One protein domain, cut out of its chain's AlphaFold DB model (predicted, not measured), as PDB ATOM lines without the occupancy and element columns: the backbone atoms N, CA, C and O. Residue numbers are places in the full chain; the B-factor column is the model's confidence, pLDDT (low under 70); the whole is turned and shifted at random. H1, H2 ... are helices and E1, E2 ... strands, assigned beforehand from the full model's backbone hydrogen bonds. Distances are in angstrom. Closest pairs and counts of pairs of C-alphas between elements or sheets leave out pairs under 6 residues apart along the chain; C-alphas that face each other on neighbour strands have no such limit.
ATOM      1  N   ALA A   2     268.399  19.771  -5.513       44.94
ATOM      2  CA  ALA A   2     267.700  19.895  -4.236       44.94
ATOM      3  C   ALA A   2     268.407  18.973  -3.236       44.94
ATOM      4  O   ALA A   2     268.720  17.845  -3.619       44.94
ATOM      5  N   ASP A   3     268.693  19.463  -2.029       52.78
ATOM      6  CA  ASP A   3     269.222  18.629  -0.947       52.78
ATOM      7  C   ASP A   3     268.370  17.364  -0.846       52.78
ATOM      8  O   ASP A   3     267.136  17.440  -0.781       52.78
ATOM      9  N   SER A   4     269.024  16.202  -0.879       59.00
ATOM     10  CA  SER A   4     268.356  14.957  -0.517       59.00
ATOM     11  C   SER A   4     267.801  15.155   0.896       59.00
ATOM     12  O   SER A   4     268.536  15.662   1.754       59.00
ATOM     13  N   PRO A   5     266.520  14.845   1.165       77.19
ATOM     14  CA  PRO A   5     265.956  15.072   2.485       77.19
ATOM     15  C   PRO A   5     266.844  14.409   3.539       77.19
ATOM     16  O   PRO A   5     267.376  13.318   3.324       77.19
ATOM     17  N   ARG A   6     267.046  15.098   4.666       84.06
ATOM     18  CA  ARG A   6     268.080  14.765   5.662       84.06
ATOM     19  C   ARG A   6     268.121  13.282   6.048       84.06
ATOM     20  O   ARG A   6     269.202  12.758   6.264       84.06
ATOM     21  N   PHE A   7     266.973  12.610   6.081       94.50
ATOM     22  CA  PHE A   7     266.830  11.223   6.531       94.50
ATOM     23  C   PHE A   7     266.504  10.237   5.409       94.50
ATOM     24  O   PHE A   7     266.095   9.118   5.692       94.50
ATOM     25  N   ASP A   8     266.640  10.648   4.150       96.19
ATOM     26  CA  ASP A   8     266.279   9.829   3.000       96.19
ATOM     27  C   ASP A   8     267.540   9.310   2.315       96.19
ATOM     28  O   ASP A   8     268.521  10.047   2.141       96.19
ATOM     29  N   LEU A   9     267.493   8.042   1.914       97.38
ATOM     30  CA  LEU A   9     268.549   7.364   1.184       97.38
ATOM     31  C   LEU A   9     267.975   6.639  -0.035       97.38
ATOM     32  O   LEU A   9     267.074   5.808   0.080       97.38
ATOM     33  N   GLU A  10     268.534   6.938  -1.202       97.19
ATOM     34  CA  GLU A  10     268.258   6.220  -2.443       97.19
ATOM     35  C   GLU A  10     269.030   4.889  -2.477       97.19
ATOM     36  O   GLU A  10     270.244   4.868  -2.252       97.19
ATOM     37  N   LEU A  11     268.341   3.787  -2.797       97.69
ATOM     38  CA  LEU A  11     268.902   2.435  -2.882       97.69
ATOM     39  C   LEU A  11     268.822   1.897  -4.323       97.69
ATOM     40  O   LEU A  11     267.968   1.065  -4.633       97.69
ATOM     41  N   PRO A  12     269.705   2.338  -5.239       96.12
ATOM     42  CA  PRO A  12     269.635   1.985  -6.664       96.12
ATOM     43  C   PRO A  12     269.894   0.502  -6.973       96.12
ATOM     44  O   PRO A  12     269.696   0.075  -8.110       96.12
ATOM     45  N   GLY A  13     270.322  -0.301  -5.992       94.38
ATOM     46  CA  GLY A  13     270.356  -1.764  -6.102       94.38
ATOM     47  C   GLY A  13     268.988  -2.437  -5.898       94.38
ATOM     48  O   GLY A  13     268.875  -3.649  -6.083       94.38
ATOM     49  N   CYS A  14     267.960  -1.670  -5.527       95.75
ATOM     50  CA  CYS A  14     266.617  -2.129  -5.182       95.75
ATOM     51  C   CYS A  14     265.580  -1.519  -6.141       95.75
ATOM     52  O   CYS A  14     265.068  -0.420  -5.922       95.75
ATOM     53  N   THR A  15     265.284  -2.237  -7.223       93.62
ATOM     54  CA  THR A  15     264.339  -1.843  -8.281       93.62
ATOM     55  C   THR A  15     263.003  -2.598  -8.155       93.62
ATOM     56  O   THR A  15     262.968  -3.663  -7.536       93.62
ATOM     57  N   PRO A  16     261.886  -2.096  -8.729       91.62
ATOM     58  CA  PRO A  16     260.608  -2.821  -8.766       91.62
ATOM     59  C   PRO A  16     260.657  -4.152  -9.527       91.62
ATOM     60  O   PRO A  16     259.846  -5.038  -9.279       91.62
ATOM     61  N   GLU A  17     261.600  -4.290 -10.458       88.19
ATOM     62  CA  GLU A  17     261.807  -5.493 -11.259       88.19
ATOM     63  C   GLU A  17     263.307  -5.811 -11.352       88.19
ATOM     64  O   GLU A  17     264.115  -4.879 -11.443       88.19
ATOM     65  N   PRO A  18     263.710  -7.096 -11.354       87.38
ATOM     66  CA  PRO A  18     262.870  -8.300 -11.250       87.38
ATOM     67  C   PRO A  18     262.313  -8.522  -9.830       87.38
ATOM     68  O   PRO A  18     262.694  -7.821  -8.895       87.38
ATOM     69  N   LEU A  19     261.444  -9.529  -9.649       87.44
ATOM     70  CA  LEU A  19     260.798  -9.845  -8.362       87.44
ATOM     71  C   LEU A  19     261.796  -9.942  -7.193       87.44
ATOM     72  O   LEU A  19     261.497  -9.467  -6.101       87.44
ATOM     73  N   MET A  20     262.996 -10.488  -7.414       87.31
ATOM     74  CA  MET A  20     264.065 -10.490  -6.408       87.31
ATOM     75  C   MET A  20     264.412  -9.094  -5.886       87.31
ATOM     76  O   MET A  20     264.547  -8.896  -4.682       87.31
ATOM     77  N   ALA A  21     264.583  -8.123  -6.785       90.62
ATOM     78  CA  ALA A  21     264.960  -6.765  -6.414       90.62
ATOM     79  C   ALA A  21     263.843  -6.082  -5.613       90.62
ATOM     80  O   ALA A  21     264.128  -5.398  -4.627       90.62
ATOM     81  N   TYR A  22     262.587  -6.359  -5.977       92.56
ATOM     82  CA  TYR A  22     261.411  -5.911  -5.239       92.56
ATOM     83  C   TYR A  22     261.352  -6.505  -3.827       92.56
ATOM     84  O   TYR A  22     261.211  -5.768  -2.852       92.56
ATOM     85  N   LEU A  23     261.510  -7.826  -3.701       92.12
ATOM     86  CA  LEU A  23     261.507  -8.506  -2.403       92.12
ATOM     87  C   LEU A  23     262.670  -8.029  -1.529       92.12
ATOM     88  O   LEU A  23     262.467  -7.704  -0.367       92.12
ATOM     89  N   LYS A  24     263.870  -7.876  -2.091       94.25
ATOM     90  CA  LYS A  24     265.014  -7.287  -1.383       94.25
ATOM     91  C   LYS A  24     264.693  -5.903  -0.813       94.25
ATOM     92  O   LYS A  24     265.013  -5.639   0.343       94.25
ATOM     93  N   ALA A  25     264.050  -5.032  -1.593       96.31
ATOM     94  CA  ALA A  25     263.661  -3.695  -1.144       96.31
ATOM     95  C   ALA A  25     262.739  -3.748   0.087       96.31
ATOM     96  O   ALA A  25     262.975  -3.064   1.084       96.31
ATOM     97  N   LEU A  26     261.721  -4.611   0.032       95.62
ATOM     98  CA  LEU A  26     260.796  -4.819   1.143       95.62
ATOM     99  C   LEU A  26     261.487  -5.429   2.371       95.62
ATOM    100  O   LEU A  26     261.184  -5.038   3.496       95.62
ATOM    101  N   GLY A  27     262.466  -6.312   2.170       95.00
ATOM    102  CA  GLY A  27     263.183  -6.966   3.271       95.00
ATOM    103  C   GLY A  27     264.099  -6.009   3.996       95.00
ATOM    104  O   GLY A  27     264.144  -6.008   5.219       95.00
ATOM    105  N   ILE A  28     264.746  -5.111   3.253       97.38
ATOM    106  CA  ILE A  28     265.494  -3.998   3.838       97.38
ATOM    107  C   ILE A  28     264.571  -3.138   4.703       97.38
ATOM    108  O   ILE A  28     264.928  -2.833   5.839       97.38
ATOM    109  N   LEU A  29     263.384  -2.772   4.201       97.88
ATOM    110  CA  LEU A  29     262.424  -1.989   4.978       97.88
ATOM    111  C   LEU A  29     261.991  -2.722   6.247       97.88
ATOM    112  O   LEU A  29     262.071  -2.129   7.320       97.88
ATOM    113  N   ARG A  30     261.581  -3.993   6.144       96.19
ATOM    114  CA  ARG A  30     261.182  -4.807   7.298       96.19
ATOM    115  C   ARG A  30     262.311  -4.870   8.322       96.19
ATOM    116  O   ARG A  30     262.112  -4.460   9.461       96.19
ATOM    117  N   LEU A  31     263.512  -5.268   7.909       96.81
ATOM    118  CA  LEU A  31     264.664  -5.428   8.798       96.81
ATOM    119  C   LEU A  31     265.066  -4.133   9.499       96.81
ATOM    120  O   LEU A  31     265.290  -4.140  10.708       96.81
ATOM    121  N   VAL A  32     265.118  -3.015   8.774       97.81
ATOM    122  CA  VAL A  32     265.400  -1.713   9.390       97.81
ATOM    123  C   VAL A  32     264.265  -1.321  10.333       97.81
ATOM    124  O   VAL A  32     264.542  -0.910  11.460       97.81
ATOM    125  N   SER A  33     263.006  -1.502   9.921       97.25
ATOM    126  CA  SER A  33     261.853  -1.121  10.739       97.25
ATOM    127  C   SER A  33     261.764  -1.898  12.052       97.25
ATOM    128  O   SER A  33     261.459  -1.348  13.103       97.25
ATOM    129  N   GLU A  34     262.100  -3.179  12.026       95.19
ATOM    130  CA  GLU A  34     261.914  -4.060  13.172       95.19
ATOM    131  C   GLU A  34     263.124  -4.104  14.101       95.19
ATOM    132  O   GLU A  34     262.969  -4.382  15.290       95.19
ATOM    133  N   GLN A  35     264.328  -3.862  13.574       96.25
ATOM    134  CA  GLN A  35     265.571  -4.050  14.326       96.25
ATOM    135  C   GLN A  35     266.320  -2.749  14.624       96.25
ATOM    136  O   GLN A  35     267.236  -2.768  15.447       96.25
ATOM    137  N   LYS A  36     265.959  -1.629  13.982       96.94
ATOM    138  CA  LYS A  36     266.663  -0.350  14.155       96.94
ATOM    139  C   LYS A  36     265.743   0.843  14.390       96.94
ATOM    140  O   LYS A  36     265.990   1.606  15.320       96.94
ATOM    141  N   ASP A  37     264.728   1.023  13.552       97.81
ATOM    142  CA  ASP A  37     263.886   2.222  13.532       97.81
ATOM    143  C   ASP A  37     262.422   1.872  13.218       97.81
ATOM    144  O   ASP A  37     262.061   1.828  12.044       97.81
ATOM    145  N   PRO A  38     261.554   1.675  14.229       97.56
ATOM    146  CA  PRO A  38     260.127   1.378  14.037       97.56
ATOM    147  C   PRO A  38     259.375   2.378  13.150       97.56
ATOM    148  O   PRO A  38     258.337   2.049  12.568       97.56
ATOM    149  N   ASP A  39     259.902   3.595  13.014       97.25
ATOM    150  CA  ASP A  39     259.331   4.645  12.186       97.25
ATOM    151  C   ASP A  39     259.942   4.740  10.783       97.25
ATOM    152  O   ASP A  39     259.550   5.608   9.998       97.25
ATOM    153  N   ALA A  40     260.804   3.791  10.406       97.94
ATOM    154  CA  ALA A  40     261.321   3.689   9.052       97.94
ATOM    155  C   ALA A  40     260.184   3.577   8.025       97.94
ATOM    156  O   ALA A  40     259.157   2.919   8.235       97.94
ATOM    157  N   ARG A  41     260.360   4.245   6.883       97.88
ATOM    158  CA  ARG A  41     259.403   4.242   5.768       97.88
ATOM    159  C   ARG A  41     260.138   3.962   4.470       97.88
ATOM    160  O   ARG A  41     261.284   4.366   4.305       97.88
ATOM    161  N   GLY A  42     259.452   3.316   3.536       97.00
ATOM    162  CA  GLY A  42     259.983   3.049   2.210       97.00
ATOM    163  C   GLY A  42     258.989   3.401   1.116       97.00
ATOM    164  O   GLY A  42     257.780   3.276   1.308       97.00
ATOM    165  N   TRP A  43     259.490   3.859  -0.026       97.31
ATOM    166  CA  TRP A  43     258.682   4.108  -1.221       97.31
ATOM    167  C   TRP A  43     259.526   3.960  -2.483       97.31
ATOM    168  O   TRP A  43     260.750   4.031  -2.442       97.31
ATOM    169  N   TRP A  44     258.871   3.798  -3.630       97.06
ATOM    170  CA  TRP A  44     259.542   3.839  -4.926       97.06
ATOM    171  C   TRP A  44     259.408   5.221  -5.552       97.06
ATOM    172  O   TRP A  44     258.344   5.840  -5.515       97.06
ATOM    173  N   LYS A  45     260.497   5.700  -6.149       96.00
ATOM    174  CA  LYS A  45     260.541   6.937  -6.926       96.00
ATOM    175  C   LYS A  45     261.524   6.739  -8.072       96.00
ATOM    176  O   LYS A  45     262.683   6.425  -7.824       96.00
ATOM    177  N   ASN A  46     261.063   6.954  -9.304       95.31
ATOM    178  CA  ASN A  46     261.862   6.771 -10.523       95.31
ATOM    179  C   ASN A  46     262.523   5.380 -10.599       95.31
ATOM    180  O   ASN A  46     263.726   5.281 -10.814       95.31
ATOM    181  N   ASP A  47     261.742   4.321 -10.361       95.56
ATOM    182  CA  ASP A  47     262.183   2.914 -10.380       95.56
ATOM    183  C   ASP A  47     263.288   2.542  -9.384       95.56
ATOM    184  O   ASP A  47     263.891   1.474  -9.480       95.56
ATOM    185  N   VAL A  48     263.514   3.382  -8.377       96.69
ATOM    186  CA  VAL A  48     264.451   3.118  -7.290       96.69
ATOM    187  C   VAL A  48     263.711   3.150  -5.962       96.69
ATOM    188  O   VAL A  48     262.834   3.992  -5.745       96.69
ATOM    189  N   PHE A  49     264.044   2.217  -5.075       97.94
ATOM    190  CA  PHE A  49     263.542   2.216  -3.711       97.94
ATOM    191  C   PHE A  49     264.270   3.261  -2.858       97.94
ATOM    192  O   PHE A  49     265.494   3.385  -2.895       97.94
ATOM    193  N   TRP A  50     263.502   4.005  -2.078       98.12
ATOM    194  CA  TRP A  50     263.973   5.001  -1.129       98.12
ATOM    195  C   TRP A  50     263.649   4.531   0.278       98.12
ATOM    196  O   TRP A  50     262.529   4.092   0.536       98.12
ATOM    197  N   LEU A  51     264.622   4.659   1.174       98.31
ATOM    198  CA  LEU A  51     264.478   4.359   2.591       98.31
ATOM    199  C   LEU A  51     264.595   5.654   3.392       98.31
ATOM    200  O   LEU A  51     265.559   6.402   3.231       98.31
ATOM    201  N   ARG A  52     263.636   5.885   4.286       97.94
ATOM    202  CA  ARG A  52     263.699   6.918   5.317       97.94
ATOM    203  C   ARG A  52     263.910   6.279   6.675       97.94
ATOM    204  O   ARG A  52     263.162   5.374   7.034       97.94
ATOM    205  N   SER A  53     264.874   6.794   7.428       97.62
ATOM    206  CA  SER A  53     265.080   6.451   8.836       97.62
ATOM    207  C   SER A  53     265.736   7.617   9.566       97.62
ATOM    208  O   SER A  53     266.827   8.053   9.198       97.62
ATOM    209  N   GLU A  54     265.082   8.124  10.606       95.75
ATOM    210  CA  GLU A  54     265.647   9.201  11.425       95.75
ATOM    211  C   GLU A  54     266.724   8.663  12.365       95.75
ATOM    212  O   GLU A  54     267.721   9.336  12.608       95.75
ATOM    213  N   VAL A  55     266.571   7.426  12.845       96.75
ATOM    214  CA  VAL A  55     267.534   6.805  13.763       96.75
ATOM    215  C   VAL A  55     268.818   6.415  13.035       96.75
ATOM    216  O   VAL A  55     269.912   6.661  13.536       96.75
ATOM    217  N   LEU A  56     268.713   5.805  11.854       95.44
ATOM    218  CA  LEU A  56     269.881   5.295  11.136       95.44
ATOM    219  C   LEU A  56     270.677   6.411  10.446       95.44
ATOM    220  O   LEU A  56     271.895   6.303  10.319       95.44
ATOM    221  N   PHE A  57     270.000   7.474  10.007       96.56
ATOM    222  CA  PHE A  57     270.606   8.558   9.230       96.56
ATOM    223  C   PHE A  57     270.690   9.890   9.990       96.56
ATOM    224  O   PHE A  57     271.229  10.862   9.460       96.56
ATOM    225  N   GLY A  58     270.187   9.963  11.225       92.06
ATOM    226  CA  GLY A  58     270.033  11.214  11.978       92.06
ATOM    227  C   GLY A  58     271.325  11.989  12.229       92.06
ATOM    228  O   GLY A  58     271.339  13.223  12.118       92.06
ATOM    229  N   ASP A  59     272.399  11.242  12.490       90.81
ATOM    230  CA  ASP A  59     273.742  11.747  12.794       90.81
ATOM    231  C   ASP A  59     274.646  11.839  11.550       90.81
ATOM    232  O   ASP A  59     275.838  12.124  11.656       90.81
ATOM    233  N   THR A  60     274.103  11.579  10.358       92.75
ATOM    234  CA  THR A  60     274.863  11.619   9.103       92.75
ATOM    235  C   THR A  60     274.662  12.949   8.379       92.75
ATOM    236  O   THR A  60     273.544  13.455   8.276       92.75
ATOM    237  N   GLU A  61     275.750  13.524   7.861       88.81
ATOM    238  CA  GLU A  61     275.721  14.815   7.150       88.81
ATOM    239  C   GLU A  61     275.761  14.666   5.623       88.81
ATOM    240  O   GLU A  61     275.422  15.595   4.895       88.81
ATOM    241  N   THR A  62     276.173  13.498   5.124       92.81
ATOM    242  CA  THR A  62     276.349  13.229   3.692       92.81
ATOM    243  C   THR A  62     275.649  11.939   3.292       92.81
ATOM    244  O   THR A  62     275.483  11.025   4.102       92.81
ATOM    245  N   ASP A  63     275.281  11.825   2.016       92.38
ATOM    246  CA  ASP A  63     274.696  10.585   1.496       92.38
ATOM    247  C   ASP A  63     275.674   9.403   1.590       92.38
ATOM    248  O   ASP A  63     275.245   8.277   1.823       92.38
ATOM    249  N   ASP A  64     276.985   9.639   1.498       94.00
ATOM    250  CA  ASP A  64     277.984   8.583   1.703       94.00
ATOM    251  C   ASP A  64     278.012   8.089   3.154       94.00
ATOM    252  O   ASP A  64     278.044   6.882   3.385       94.00
ATOM    253  N   ALA A  65     277.875   8.986   4.136       95.25
ATOM    254  CA  ALA A  65     277.748   8.586   5.533       95.25
ATOM    255  C   ALA A  65     276.454   7.788   5.794       95.25
ATOM    256  O   ALA A  65     276.478   6.822   6.557       95.25
ATOM    257  N   LYS A  66     275.340   8.118   5.121       96.69
ATOM    258  CA  LYS A  66     274.099   7.315   5.176       96.69
ATOM    259  C   LYS A  66     274.292   5.919   4.591       96.69
ATOM    260  O   LYS A  66     273.854   4.933   5.186       96.69
ATOM    261  N   ARG A  67     274.951   5.827   3.430       96.69
ATOM    262  CA  ARG A  67     275.301   4.551   2.780       96.69
ATOM    263  C   ARG A  67     276.113   3.679   3.731       96.69
ATOM    264  O   ARG A  67     275.783   2.509   3.912       96.69
ATOM    265  N   ASP A  68     277.118   4.262   4.373       96.50
ATOM    266  CA  ASP A  68     277.973   3.556   5.324       96.50
ATOM    267  C   ASP A  68     277.221   3.144   6.593       96.50
ATOM    268  O   ASP A  68     277.417   2.023   7.061       96.50
ATOM    269  N   ALA A  69     276.313   3.978   7.108       97.31
ATOM    270  CA  ALA A  69     275.465   3.633   8.249       97.31
ATOM    271  C   ALA A  69     274.563   2.420   7.955       97.31
ATOM    272  O   ALA A  69     274.501   1.489   8.761       97.31
ATOM    273  N   LEU A  70     273.922   2.377   6.780       97.94
ATOM    274  CA  LEU A  70     273.095   1.235   6.374       97.94
ATOM    275  C   LEU A  70     273.926  -0.036   6.159       97.94
ATOM    276  O   LEU A  70     273.537  -1.118   6.597       97.94
ATOM    277  N   VAL A  71     275.089   0.087   5.519       97.50
ATOM    278  CA  VAL A  71     276.021  -1.034   5.337       97.50
ATOM    279  C   VAL A  71     276.491  -1.568   6.691       97.50
ATOM    280  O   VAL A  71     276.508  -2.779   6.901       97.50
ATOM    281  N   LYS A  72     276.829  -0.677   7.627       96.88
ATOM    282  CA  LYS A  72     277.236  -1.034   8.986       96.88
ATOM    283  C   LYS A  72     276.132  -1.786   9.725       96.88
ATOM    284  O   LYS A  72     276.415  -2.827  10.310       96.88
ATOM    285  N   PHE A  73     274.886  -1.317   9.644       97.81
ATOM    286  CA  PHE A  73     273.743  -2.008  10.242       97.81
ATOM    287  C   PHE A  73     273.679  -3.478   9.802       97.81
ATOM    288  O   PHE A  73     273.651  -4.365  10.651       97.81
ATOM    289  N   PHE A  74     273.748  -3.761   8.498       97.56
ATOM    290  CA  PHE A  74     273.679  -5.141   8.000       97.56
ATOM    291  C   PHE A  74     274.914  -5.995   8.321       97.56
ATOM    292  O   PHE A  74     274.788  -7.207   8.484       97.56
ATOM    293  N   LEU A  75     276.102  -5.391   8.414       95.25
ATOM    294  CA  LEU A  75     277.336  -6.123   8.719       95.25
ATOM    295  C   LEU A  75     277.536  -6.389  10.209       95.25
ATOM    296  O   LEU A  75     278.154  -7.396  10.556       95.25
ATOM    297  N   GLU A  76     277.029  -5.520  11.086       94.94
ATOM    298  CA  GLU A  76     277.352  -5.517  12.520       94.94
ATOM    299  C   GLU A  76     276.133  -5.766  13.420       94.94
ATOM    300  O   GLU A  76     276.235  -6.539  14.372       94.94
ATOM    301  N   GLU A  77     274.964  -5.214  13.102       96.19
ATOM    302  CA  GLU A  77     273.808  -5.204  14.015       96.19
ATOM    303  C   GLU A  77     272.691  -6.175  13.614       96.19
ATOM    304  O   GLU A  77     272.035  -6.752  14.483       96.19
ATOM    305  N   TYR A  78     272.488  -6.369  12.309       96.56
ATOM    306  CA  TYR A  78     271.435  -7.205  11.734       96.56
ATOM    307  C   TYR A  78     271.417  -8.612  12.338       96.56
ATOM    308  O   TYR A  78     272.442  -9.296  12.396       96.56
ATOM    309  N   LYS A  79     270.222  -9.047  12.747       96.94
ATOM    310  CA  LYS A  79     269.911 -10.395  13.224       96.94
ATOM    311  C   LYS A  79     269.093 -11.136  12.166       96.94
ATOM    312  O   LYS A  79     267.972 -10.707  11.889       96.94
ATOM    313  N   THR A 229     286.323  -7.043   3.008       90.69
ATOM    314  CA  THR A 229     286.214  -6.038   1.945       90.69
ATOM    315  C   THR A 229     285.335  -6.533   0.797       90.69
ATOM    316  O   THR A 229     284.505  -5.786   0.276       90.69
ATOM    317  N   ALA A 230     285.470  -7.805   0.414       90.94
ATOM    318  CA  ALA A 230     284.686  -8.411  -0.654       90.94
ATOM    319  C   ALA A 230     283.226  -8.635  -0.229       90.94
ATOM    320  O   ALA A 230     282.312  -8.310  -0.992       90.94
ATOM    321  N   CYS A 231     282.989  -9.106   1.001       92.44
ATOM    322  CA  CYS A 231     281.646  -9.253   1.569       92.44
ATOM    323  C   CYS A 231     280.917  -7.902   1.668       92.44
ATOM    324  O   CYS A 231     279.753  -7.800   1.268       92.44
ATOM    325  N   ARG A 232     281.617  -6.849   2.110       95.25
ATOM    326  CA  ARG A 232     281.127  -5.463   2.128       95.25
ATOM    327  C   ARG A 232     280.834  -4.943   0.723       95.25
ATOM    328  O   ARG A 232     279.776  -4.357   0.507       95.25
ATOM    329  N   ALA A 233     281.723  -5.173  -0.244       94.94
ATOM    330  CA  ALA A 233     281.495  -4.781  -1.637       94.94
ATOM    331  C   ALA A 233     280.270  -5.493  -2.241       94.94
ATOM    332  O   ALA A 233     279.495  -4.882  -2.980       94.94
ATOM    333  N   GLY A 234     280.050  -6.763  -1.883       95.31
ATOM    334  CA  GLY A 234     278.830  -7.506  -2.199       95.31
ATOM    335  C   GLY A 234     277.576  -6.814  -1.670       95.31
ATOM    336  O   GLY A 234     276.644  -6.561  -2.433       95.31
ATOM    337  N   LEU A 235     277.569  -6.428  -0.394       96.81
ATOM    338  CA  LEU A 235     276.438  -5.721   0.210       96.81
ATOM    339  C   LEU A 235     276.185  -4.362  -0.459       96.81
ATOM    340  O   LEU A 235     275.051  -4.047  -0.819       96.81
ATOM    341  N   ARG A 236     277.242  -3.576  -0.699       97.25
ATOM    342  CA  ARG A 236     277.141  -2.290  -1.411       97.25
ATOM    343  C   ARG A 236     276.608  -2.458  -2.827       97.25
ATOM    344  O   ARG A 236     275.821  -1.641  -3.284       97.25
ATOM    345  N   THR A 237     276.947  -3.547  -3.504       95.25
ATOM    346  CA  THR A 237     276.362  -3.867  -4.813       95.25
ATOM    347  C   THR A 237     274.864  -4.136  -4.701       95.25
ATOM    348  O   THR A 237     274.085  -3.593  -5.483       95.25
ATOM    349  N   SER A 238     274.444  -4.925  -3.709       95.06
ATOM    350  CA  SER A 238     273.030  -5.243  -3.479       95.06
ATOM    351  C   SER A 238     272.192  -4.018  -3.111       95.06
ATOM    352  O   SER A 238     271.057  -3.918  -3.571       95.06
ATOM    353  N   LEU A 239     272.731  -3.088  -2.322       96.56
ATOM    354  CA  LEU A 239     272.017  -1.891  -1.861       96.56
ATOM    355  C   LEU A 239     272.119  -0.718  -2.851       96.56
ATOM    356  O   LEU A 239     271.130  -0.047  -3.141       96.56
ATOM    357  N   LEU A 240     273.319  -0.476  -3.381       96.50
ATOM    358  CA  LEU A 240     273.726   0.775  -4.035       96.50
ATOM    359  C   LEU A 240     274.139   0.592  -5.499       96.50
ATOM    360  O   LEU A 240     274.550   1.557  -6.142       96.50
ATOM    361  N   ARG A 241     274.042  -0.629  -6.044       93.81
ATOM    362  CA  ARG A 241     274.433  -0.948  -7.428       93.81
ATOM    363  C   ARG A 241     275.878  -0.541  -7.757       93.81
ATOM    364  O   ARG A 241     276.200  -0.228  -8.902       93.81
ATOM    365  N   GLU A 242     276.747  -0.536  -6.752       94.00
ATOM    366  CA  GLU A 242     278.182  -0.342  -6.948       94.00
ATOM    367  C   GLU A 242     278.792  -1.550  -7.666       94.00
ATOM    368  O   GLU A 242     278.279  -2.664  -7.595       94.00
ATOM    369  N   LEU A 243     279.874  -1.332  -8.414       90.06
ATOM    370  CA  LEU A 243     280.489  -2.390  -9.210       90.06
ATOM    371  C   LEU A 243     281.321  -3.321  -8.320       90.06
ATOM    372  O   LEU A 243     282.224  -2.876  -7.616       90.06
ATOM    373  N   THR A 244     281.065  -4.626  -8.413       89.25
ATOM    374  CA  THR A 244     281.888  -5.670  -7.790       89.25
ATOM    375  C   THR A 244     281.927  -6.926  -8.651       89.25
ATOM    376  O   THR A 244     281.007  -7.200  -9.424       89.25
ATOM    377  N   THR A 245     282.965  -7.734  -8.462       85.88
ATOM    378  CA  THR A 245     283.047  -9.109  -8.972       85.88
ATOM    379  C   THR A 245     282.661 -10.149  -7.918       85.88
ATOM    380  O   THR A 245     282.611 -11.335  -8.232       85.88
ATOM    381  N   PHE A 246     282.368  -9.732  -6.679       89.12
ATOM    382  CA  PHE A 246     282.023 -10.635  -5.584       89.12
ATOM    383  C   PHE A 246     280.738 -11.416  -5.874       89.12
ATOM    384  O   PHE A 246     279.629 -10.872  -5.833       89.12
ATOM    385  N   ARG A 247     280.894 -12.703  -6.175       88.81
ATOM    386  CA  ARG A 247     279.821 -13.672  -6.400       88.81
ATOM    387  C   ARG A 247     280.292 -15.051  -5.946       88.81
ATOM    388  O   ARG A 247     281.487 -15.331  -5.973       88.81
ATOM    389  N   ILE A 248     279.354 -15.906  -5.553       90.06
ATOM    390  CA  ILE A 248     279.638 -17.279  -5.130       90.06
ATOM    391  C   ILE A 248     278.955 -18.248  -6.090       90.06
ATOM    392  O   ILE A 248     277.769 -18.111  -6.399       90.06
ATOM    393  N   GLU A 249     279.735 -19.200  -6.600       88.25
ATOM    394  CA  GLU A 249     279.243 -20.272  -7.465       88.25
ATOM    395  C   GLU A 249     278.275 -21.183  -6.709       88.25
ATOM    396  O   GLU A 249     278.358 -21.341  -5.491       88.25
ATOM    397  N   LYS A 250     277.367 -21.835  -7.437       85.56
ATOM    398  CA  LYS A 250     276.349 -22.732  -6.871       85.56
ATOM    399  C   LYS A 250     275.436 -22.016  -5.871       85.56
ATOM    400  O   LYS A 250     274.934 -22.615  -4.917       85.56
ATOM    401  N   ARG A 251     275.222 -20.717  -6.096       86.56
ATOM    402  CA  ARG A 251     274.223 -19.893  -5.414       86.56
ATOM    403  C   ARG A 251     273.212 -19.394  -6.417       86.56
ATOM    404  O   ARG A 251     273.560 -18.843  -7.458       86.56
ATOM    405  N   THR A 252     271.948 -19.550  -6.064       81.62
ATOM    406  CA  THR A 252     270.828 -19.003  -6.813       81.62
ATOM    407  C   THR A 252     269.655 -18.817  -5.870       81.62
ATOM    408  O   THR A 252     269.512 -19.539  -4.883       81.62
ATOM    409  N   SER A 253     268.796 -17.867  -6.198       75.06
ATOM    410  CA  SER A 253     267.480 -17.748  -5.576       75.06
ATOM    411  C   SER A 253     266.373 -18.324  -6.456       75.06
ATOM    412  O   SER A 253     265.196 -18.047  -6.234       75.06
ATOM    413  N   SER A 254     266.764 -19.133  -7.445       78.56
ATOM    414  CA  SER A 254     265.894 -19.913  -8.318       78.56
ATOM    415  C   SER A 254     264.771 -19.058  -8.920       78.56
ATOM    416  O   SER A 254     265.078 -18.081  -9.603       78.56
ATOM    417  N   LEU A 255     263.498 -19.374  -8.641       76.19
ATOM    418  CA  LEU A 255     262.304 -18.656  -9.104       76.19
ATOM    419  C   LEU A 255     262.408 -17.123  -9.049       76.19
ATOM    420  O   LEU A 255     261.832 -16.441  -9.893       76.19
ATOM    421  N   PHE A 256     263.111 -16.572  -8.058       79.62
ATOM    422  CA  PHE A 256     263.134 -15.131  -7.824       79.62
ATOM    423  C   PHE A 256     264.174 -14.390  -8.676       79.62
ATOM    424  O   PHE A 256     263.980 -13.210  -8.966       79.62
ATOM    425  N   ASP A 257     265.241 -15.071  -9.106       79.44
ATOM    426  CA  ASP A 257     266.299 -14.499  -9.946       79.44
ATOM    427  C   ASP A 257     266.752 -15.500 -11.015       79.44
ATOM    428  O   ASP A 257     267.751 -16.210 -10.872       79.44
ATOM    429  N   SER A 258     266.011 -15.526 -12.123       75.69
ATOM    430  CA  SER A 258     266.312 -16.393 -13.263       75.69
ATOM    431  C   SER A 258     267.649 -16.061 -13.942       75.69
ATOM    432  O   SER A 258     268.211 -16.928 -14.601       75.69
ATOM    433  N   GLY A 259     268.180 -14.842 -13.785       76.19
ATOM    434  CA  GLY A 259     269.467 -14.443 -14.371       76.19
ATOM    435  C   GLY A 259     270.677 -15.006 -13.614       76.19
ATOM    436  O   GLY A 259     271.742 -15.240 -14.199       76.19
ATOM    437  N   ALA A 260     270.516 -15.268 -12.317       78.56
ATOM    438  CA  ALA A 260     271.514 -15.954 -11.499       78.56
ATOM    439  C   ALA A 260     271.484 -17.485 -11.658       78.56
ATOM    440  O   ALA A 260     272.427 -18.167 -11.243       78.56
ATOM    441  N   VAL A 261     270.421 -18.043 -12.251       78.75
ATOM    442  CA  VAL A 261     270.346 -19.475 -12.562       78.75
ATOM    443  C   VAL A 261     271.412 -19.806 -13.618       78.75
ATOM    444  O   VAL A 261     271.638 -19.070 -14.581       78.75
ATOM    445  N   GLY A 262     272.162 -20.878 -13.366       79.25
ATOM    446  CA  GLY A 262     273.125 -21.417 -14.324       79.25
ATOM    447  C   GLY A 262     272.425 -22.174 -15.452       79.25
ATOM    448  O   GLY A 262     271.201 -22.226 -15.527       79.25
ATOM    449  N   GLY A 263     273.205 -22.812 -16.311       81.69
ATOM    450  CA  GLY A 263     272.711 -23.732 -17.324       81.69
ATOM    451  C   GLY A 263     273.300 -23.496 -18.712       81.69
ATOM    452  O   GLY A 263     274.211 -22.672 -18.887       81.69
ATOM    453  N   PRO A 264     272.802 -24.245 -19.709       80.31
ATOM    454  CA  PRO A 264     273.296 -24.182 -21.075       80.31
ATOM    455  C   PRO A 264     273.170 -22.774 -21.661       80.31
ATOM    456  O   PRO A 264     272.136 -22.125 -21.519       80.31
ATOM    457  N   ASN A 265     274.216 -22.309 -22.343       79.56
ATOM    458  CA  ASN A 265     274.304 -20.982 -22.968       79.56
ATOM    459  C   ASN A 265     274.120 -19.787 -22.006       79.56
ATOM    460  O   ASN A 265     273.874 -18.668 -22.453       79.56
ATOM    461  N   ALA A 266     274.276 -19.981 -20.692       75.62
ATOM    462  CA  ALA A 266     274.245 -18.899 -19.699       75.62
ATOM    463  C   ALA A 266     275.576 -18.113 -19.603       75.62
ATOM    464  O   ALA A 266     275.801 -17.350 -18.662       75.62
ATOM    465  N   THR A 267     276.496 -18.324 -20.548       76.50
ATOM    466  CA  THR A 267     277.794 -17.646 -20.678       76.50
ATOM    467  C   THR A 267     278.258 -17.708 -22.140       76.50
ATOM    468  O   THR A 267     277.579 -18.298 -22.974       76.50
ATOM    469  N   GLN A 268     279.405 -17.108 -22.478       73.75
ATOM    470  CA  GLN A 268     280.006 -17.254 -23.816       73.75
ATOM    471  C   GLN A 268     280.512 -18.683 -24.108       73.75
ATOM    472  O   GLN A 268     280.819 -19.007 -25.251       73.75
ATOM    473  N   GLY A 269     280.606 -19.535 -23.084       76.31
ATOM    474  CA  GLY A 269     280.802 -20.982 -23.204       76.31
ATOM    475  C   GLY A 269     279.488 -21.773 -23.275       76.31
ATOM    476  O   GLY A 269     278.397 -21.214 -23.236       76.31
ATOM    477  N   MET A 270     279.596 -23.102 -23.347       77.81
ATOM    478  CA  MET A 270     278.440 -23.996 -23.532       77.81
ATOM    479  C   MET A 270     277.490 -24.035 -22.324       77.81
ATOM    480  O   MET A 270     276.299 -24.273 -22.493       77.81
ATOM    481  N   GLU A 271     278.001 -23.808 -21.114       83.62
ATOM    482  CA  GLU A 271     277.246 -23.886 -19.861       83.62
ATOM    483  C   GLU A 271     277.923 -23.028 -18.783       83.62
ATOM    484  O   GLU A 271     279.147 -22.866 -18.787       83.62
ATOM    485  N   ARG A 272     277.132 -22.463 -17.866       83.94
ATOM    486  CA  ARG A 272     277.624 -21.759 -16.671       83.94
ATOM    487  C   ARG A 272     277.013 -22.379 -15.421       83.94
ATOM    488  O   ARG A 272     275.817 -22.642 -15.405       83.94
ATOM    489  N   GLU A 273     277.791 -22.515 -14.355       84.75
ATOM    490  CA  GLU A 273     277.242 -22.773 -13.021       84.75
ATOM    491  C   GLU A 273     276.355 -21.602 -12.555       84.75
ATOM    492  O   GLU A 273     276.459 -20.475 -13.051       84.75
ATOM    493  N   SER A 274     275.464 -21.858 -11.595       85.25
ATOM    494  CA  SER A 274     274.741 -20.756 -10.946       85.25
ATOM    495  C   SER A 274     275.717 -19.860 -10.186       85.25
ATOM    496  O   SER A 274     276.719 -20.335  -9.650       85.25
ATOM    497  N   LEU A 275     275.455 -18.556 -10.178       86.94
ATOM    498  CA  LEU A 275     276.376 -17.563  -9.635       86.94
ATOM    499  C   LEU A 275     275.574 -16.378  -9.107       86.94
ATOM    500  O   LEU A 275     274.929 -15.676  -9.885       86.94
ATOM    501  N   SER A 276     275.636 -16.135  -7.798       90.00
ATOM    502  CA  SER A 276     274.855 -15.072  -7.159       90.00
ATOM    503  C   SER A 276     275.642 -14.331  -6.082       90.00
ATOM    504  O   SER A 276     276.668 -14.807  -5.590       90.00
ATOM    505  N   ASN A 277     275.182 -13.127  -5.753       92.88
ATOM    506  CA  ASN A 277     275.638 -12.379  -4.592       92.88
ATOM    507  C   ASN A 277     274.828 -12.835  -3.372       92.88
ATOM    508  O   ASN A 277     273.607 -12.666  -3.376       92.88
ATOM    509  N   PRO A 278     275.464 -13.371  -2.318       93.81
ATOM    510  CA  PRO A 278     274.735 -13.867  -1.158       93.81
ATOM    511  C   PRO A 278     273.811 -12.840  -0.505       93.81
ATOM    512  O   PRO A 278     272.737 -13.203  -0.036       93.81
ATOM    513  N   TRP A 279     274.172 -11.554  -0.529       94.62
ATOM    514  CA  TRP A 279     273.338 -10.492   0.034       94.62
ATOM    515  C   TRP A 279     271.997 -10.320  -0.680       94.62
ATOM    516  O   TRP A 279     271.008 -10.009  -0.024       94.62
ATOM    517  N   ASP A 280     271.916 -10.594  -1.986       92.06
ATOM    518  CA  ASP A 280     270.630 -10.575  -2.693       92.06
ATOM    519  C   ASP A 280     269.719 -11.717  -2.211       92.06
ATOM    520  O   ASP A 280     268.507 -11.546  -2.117       92.06
ATOM    521  N   VAL A 281     270.302 -12.860  -1.824       90.06
ATOM    522  CA  VAL A 281     269.571 -13.994  -1.237       90.06
ATOM    523  C   VAL A 281     269.216 -13.754   0.226       90.06
ATOM    524  O   VAL A 281     268.200 -14.254   0.678       90.06
ATOM    525  N   ILE A 282     270.037 -13.026   0.982       93.88
ATOM    526  CA  ILE A 282     269.786 -12.769   2.407       93.88
ATOM    527  C   ILE A 282     268.685 -11.721   2.582       93.88
ATOM    528  O   ILE A 282     267.806 -11.877   3.420       93.88
ATOM    529  N   LEU A 283     268.707 -10.659   1.780       93.06
ATOM    530  CA  LEU A 283     267.813  -9.517   1.973       93.06
ATOM    531  C   LEU A 283     266.399  -9.735   1.408       93.06
ATOM    532  O   LEU A 283     265.484  -9.006   1.770       93.06
ATOM    533  N   ALA A 284     266.199 -10.702   0.510       83.38
ATOM    534  CA  ALA A 284     264.917 -10.909  -0.164       83.38
ATOM    535  C   ALA A 284     263.884 -11.799   0.556       83.38
ATOM    536  O   ALA A 284     262.723 -11.402   0.601       83.38
ATOM    537  N   PRO A 285     264.224 -12.979   1.106       65.12
ATOM    538  CA  PRO A 285     263.251 -13.885   1.717       65.12
ATOM    539  C   PRO A 285     262.796 -13.424   3.110       65.12
ATOM    540  O   PRO A 285     261.875 -14.008   3.674       65.12
ATOM    541  N   ASP A 286     263.393 -12.358   3.642       57.44
ATOM    542  CA  ASP A 286     263.140 -11.815   4.974       57.44
ATOM    543  C   ASP A 286     261.862 -10.940   5.047       57.44
ATOM    544  O   ASP A 286     261.877  -9.844   5.606       57.44
ATOM    545  N   GLN A 287     260.769 -11.401   4.414       45.12
ATOM    546  CA  GLN A 287     259.463 -10.709   4.330       45.12
ATOM    547  C   GLN A 287     258.393 -11.251   5.273       45.12
ATOM    548  O   GLN A 287     257.351 -10.611   5.419       45.12
ATOM    549  N   ALA A 288     258.592 -12.470   5.780       39.88
ATOM    550  CA  ALA A 288     257.574 -13.202   6.518       39.88
ATOM    551  C   ALA A 288     257.521 -12.767   7.980       39.88
ATOM    552  O   ALA A 288     258.603 -12.636   8.606       39.88
TER     553      ALA A 288
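What this domain is: This is residues 2 to 79 and 229 to 288 of the 288 residues of the protein "Type I-U CRISPR-associated protein Csx17" of Phycisphaerae bacterium (UniProt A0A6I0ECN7). A small three-stranded sheet is covered on one face by the long helix H1, while H3 and H4 pack on its edge strand E1 and the short H5 packs on H1 and H4. A long unnamed stretch, residues 241 to 277, reaches away from this body and makes the length. The printed part has 138 residues with five named helices and three named strands, in the order E1 H1 E2 E3 H2 H3 H4 H5; the sheet, E1 - E3 - E2, is antiparallel. The class is mixed, helices and strands, with 68 residues, under half, in named elements. The whole is compact, with a radius of gyration of the C-alphas of 15.6 A, yet elongated, spanning 51 by 32 by 30 A.

Where its parts are: E1, residues 8 to 11, begins at C-alpha 8 (266.279, 9.829, 3.000). H1, residues 19 to 35, is 23.9 A long. E2 is residues 41 to 45, E3 48 to 52 and H2 54 to 57. H3, residues 63 to 77, is 20.2 A long, and H4, residues 229 to 240, 15.4 A. H5, residues 278 to 283, ends at C-alpha 283 (267.813, -9.517, 1.973).

How they stand to each other: E1 and E3 are antiparallel, with N 9 and O 51 2.9 A apart; the hairpin E2 and E3 has N 50 and O 43 at 2.8 A. E1, H1 and E2 form a split strand-helix-strand unit, two same-way strands with E3 between them, its crossover right-handed. H1 runs along the strands over E3 and E2, at a height over the sheet of 9.8 A. H1 and H3 on one face make two layers, helices over a sheet. H2 and H4 only graze the sheet. H5 touches H1 at a steep tilt of 61 degrees, C-alphas 24 and 283 being closest at 4.9 A. H3 touches H4 at Val 71 and Arg 236, closest C-alphas 7.0 A apart, and H2 with residues 66 to 70 alone. Every O i to N i+4 pair is within hydrogen-bond range in H1, H3, H4 and H5; H2 is too short for one.

The domain as a whole: The farthest C-alphas, of Asp 59 and Met 270, are 51.2 A apart. Residues 80 to 228 are not printed; C-alphas 79 and 229 are 20.3 A apart across the cut. The link H4 to H5 is long. Residues 2 to 4 and 285 to 288 are under pLDDT 70.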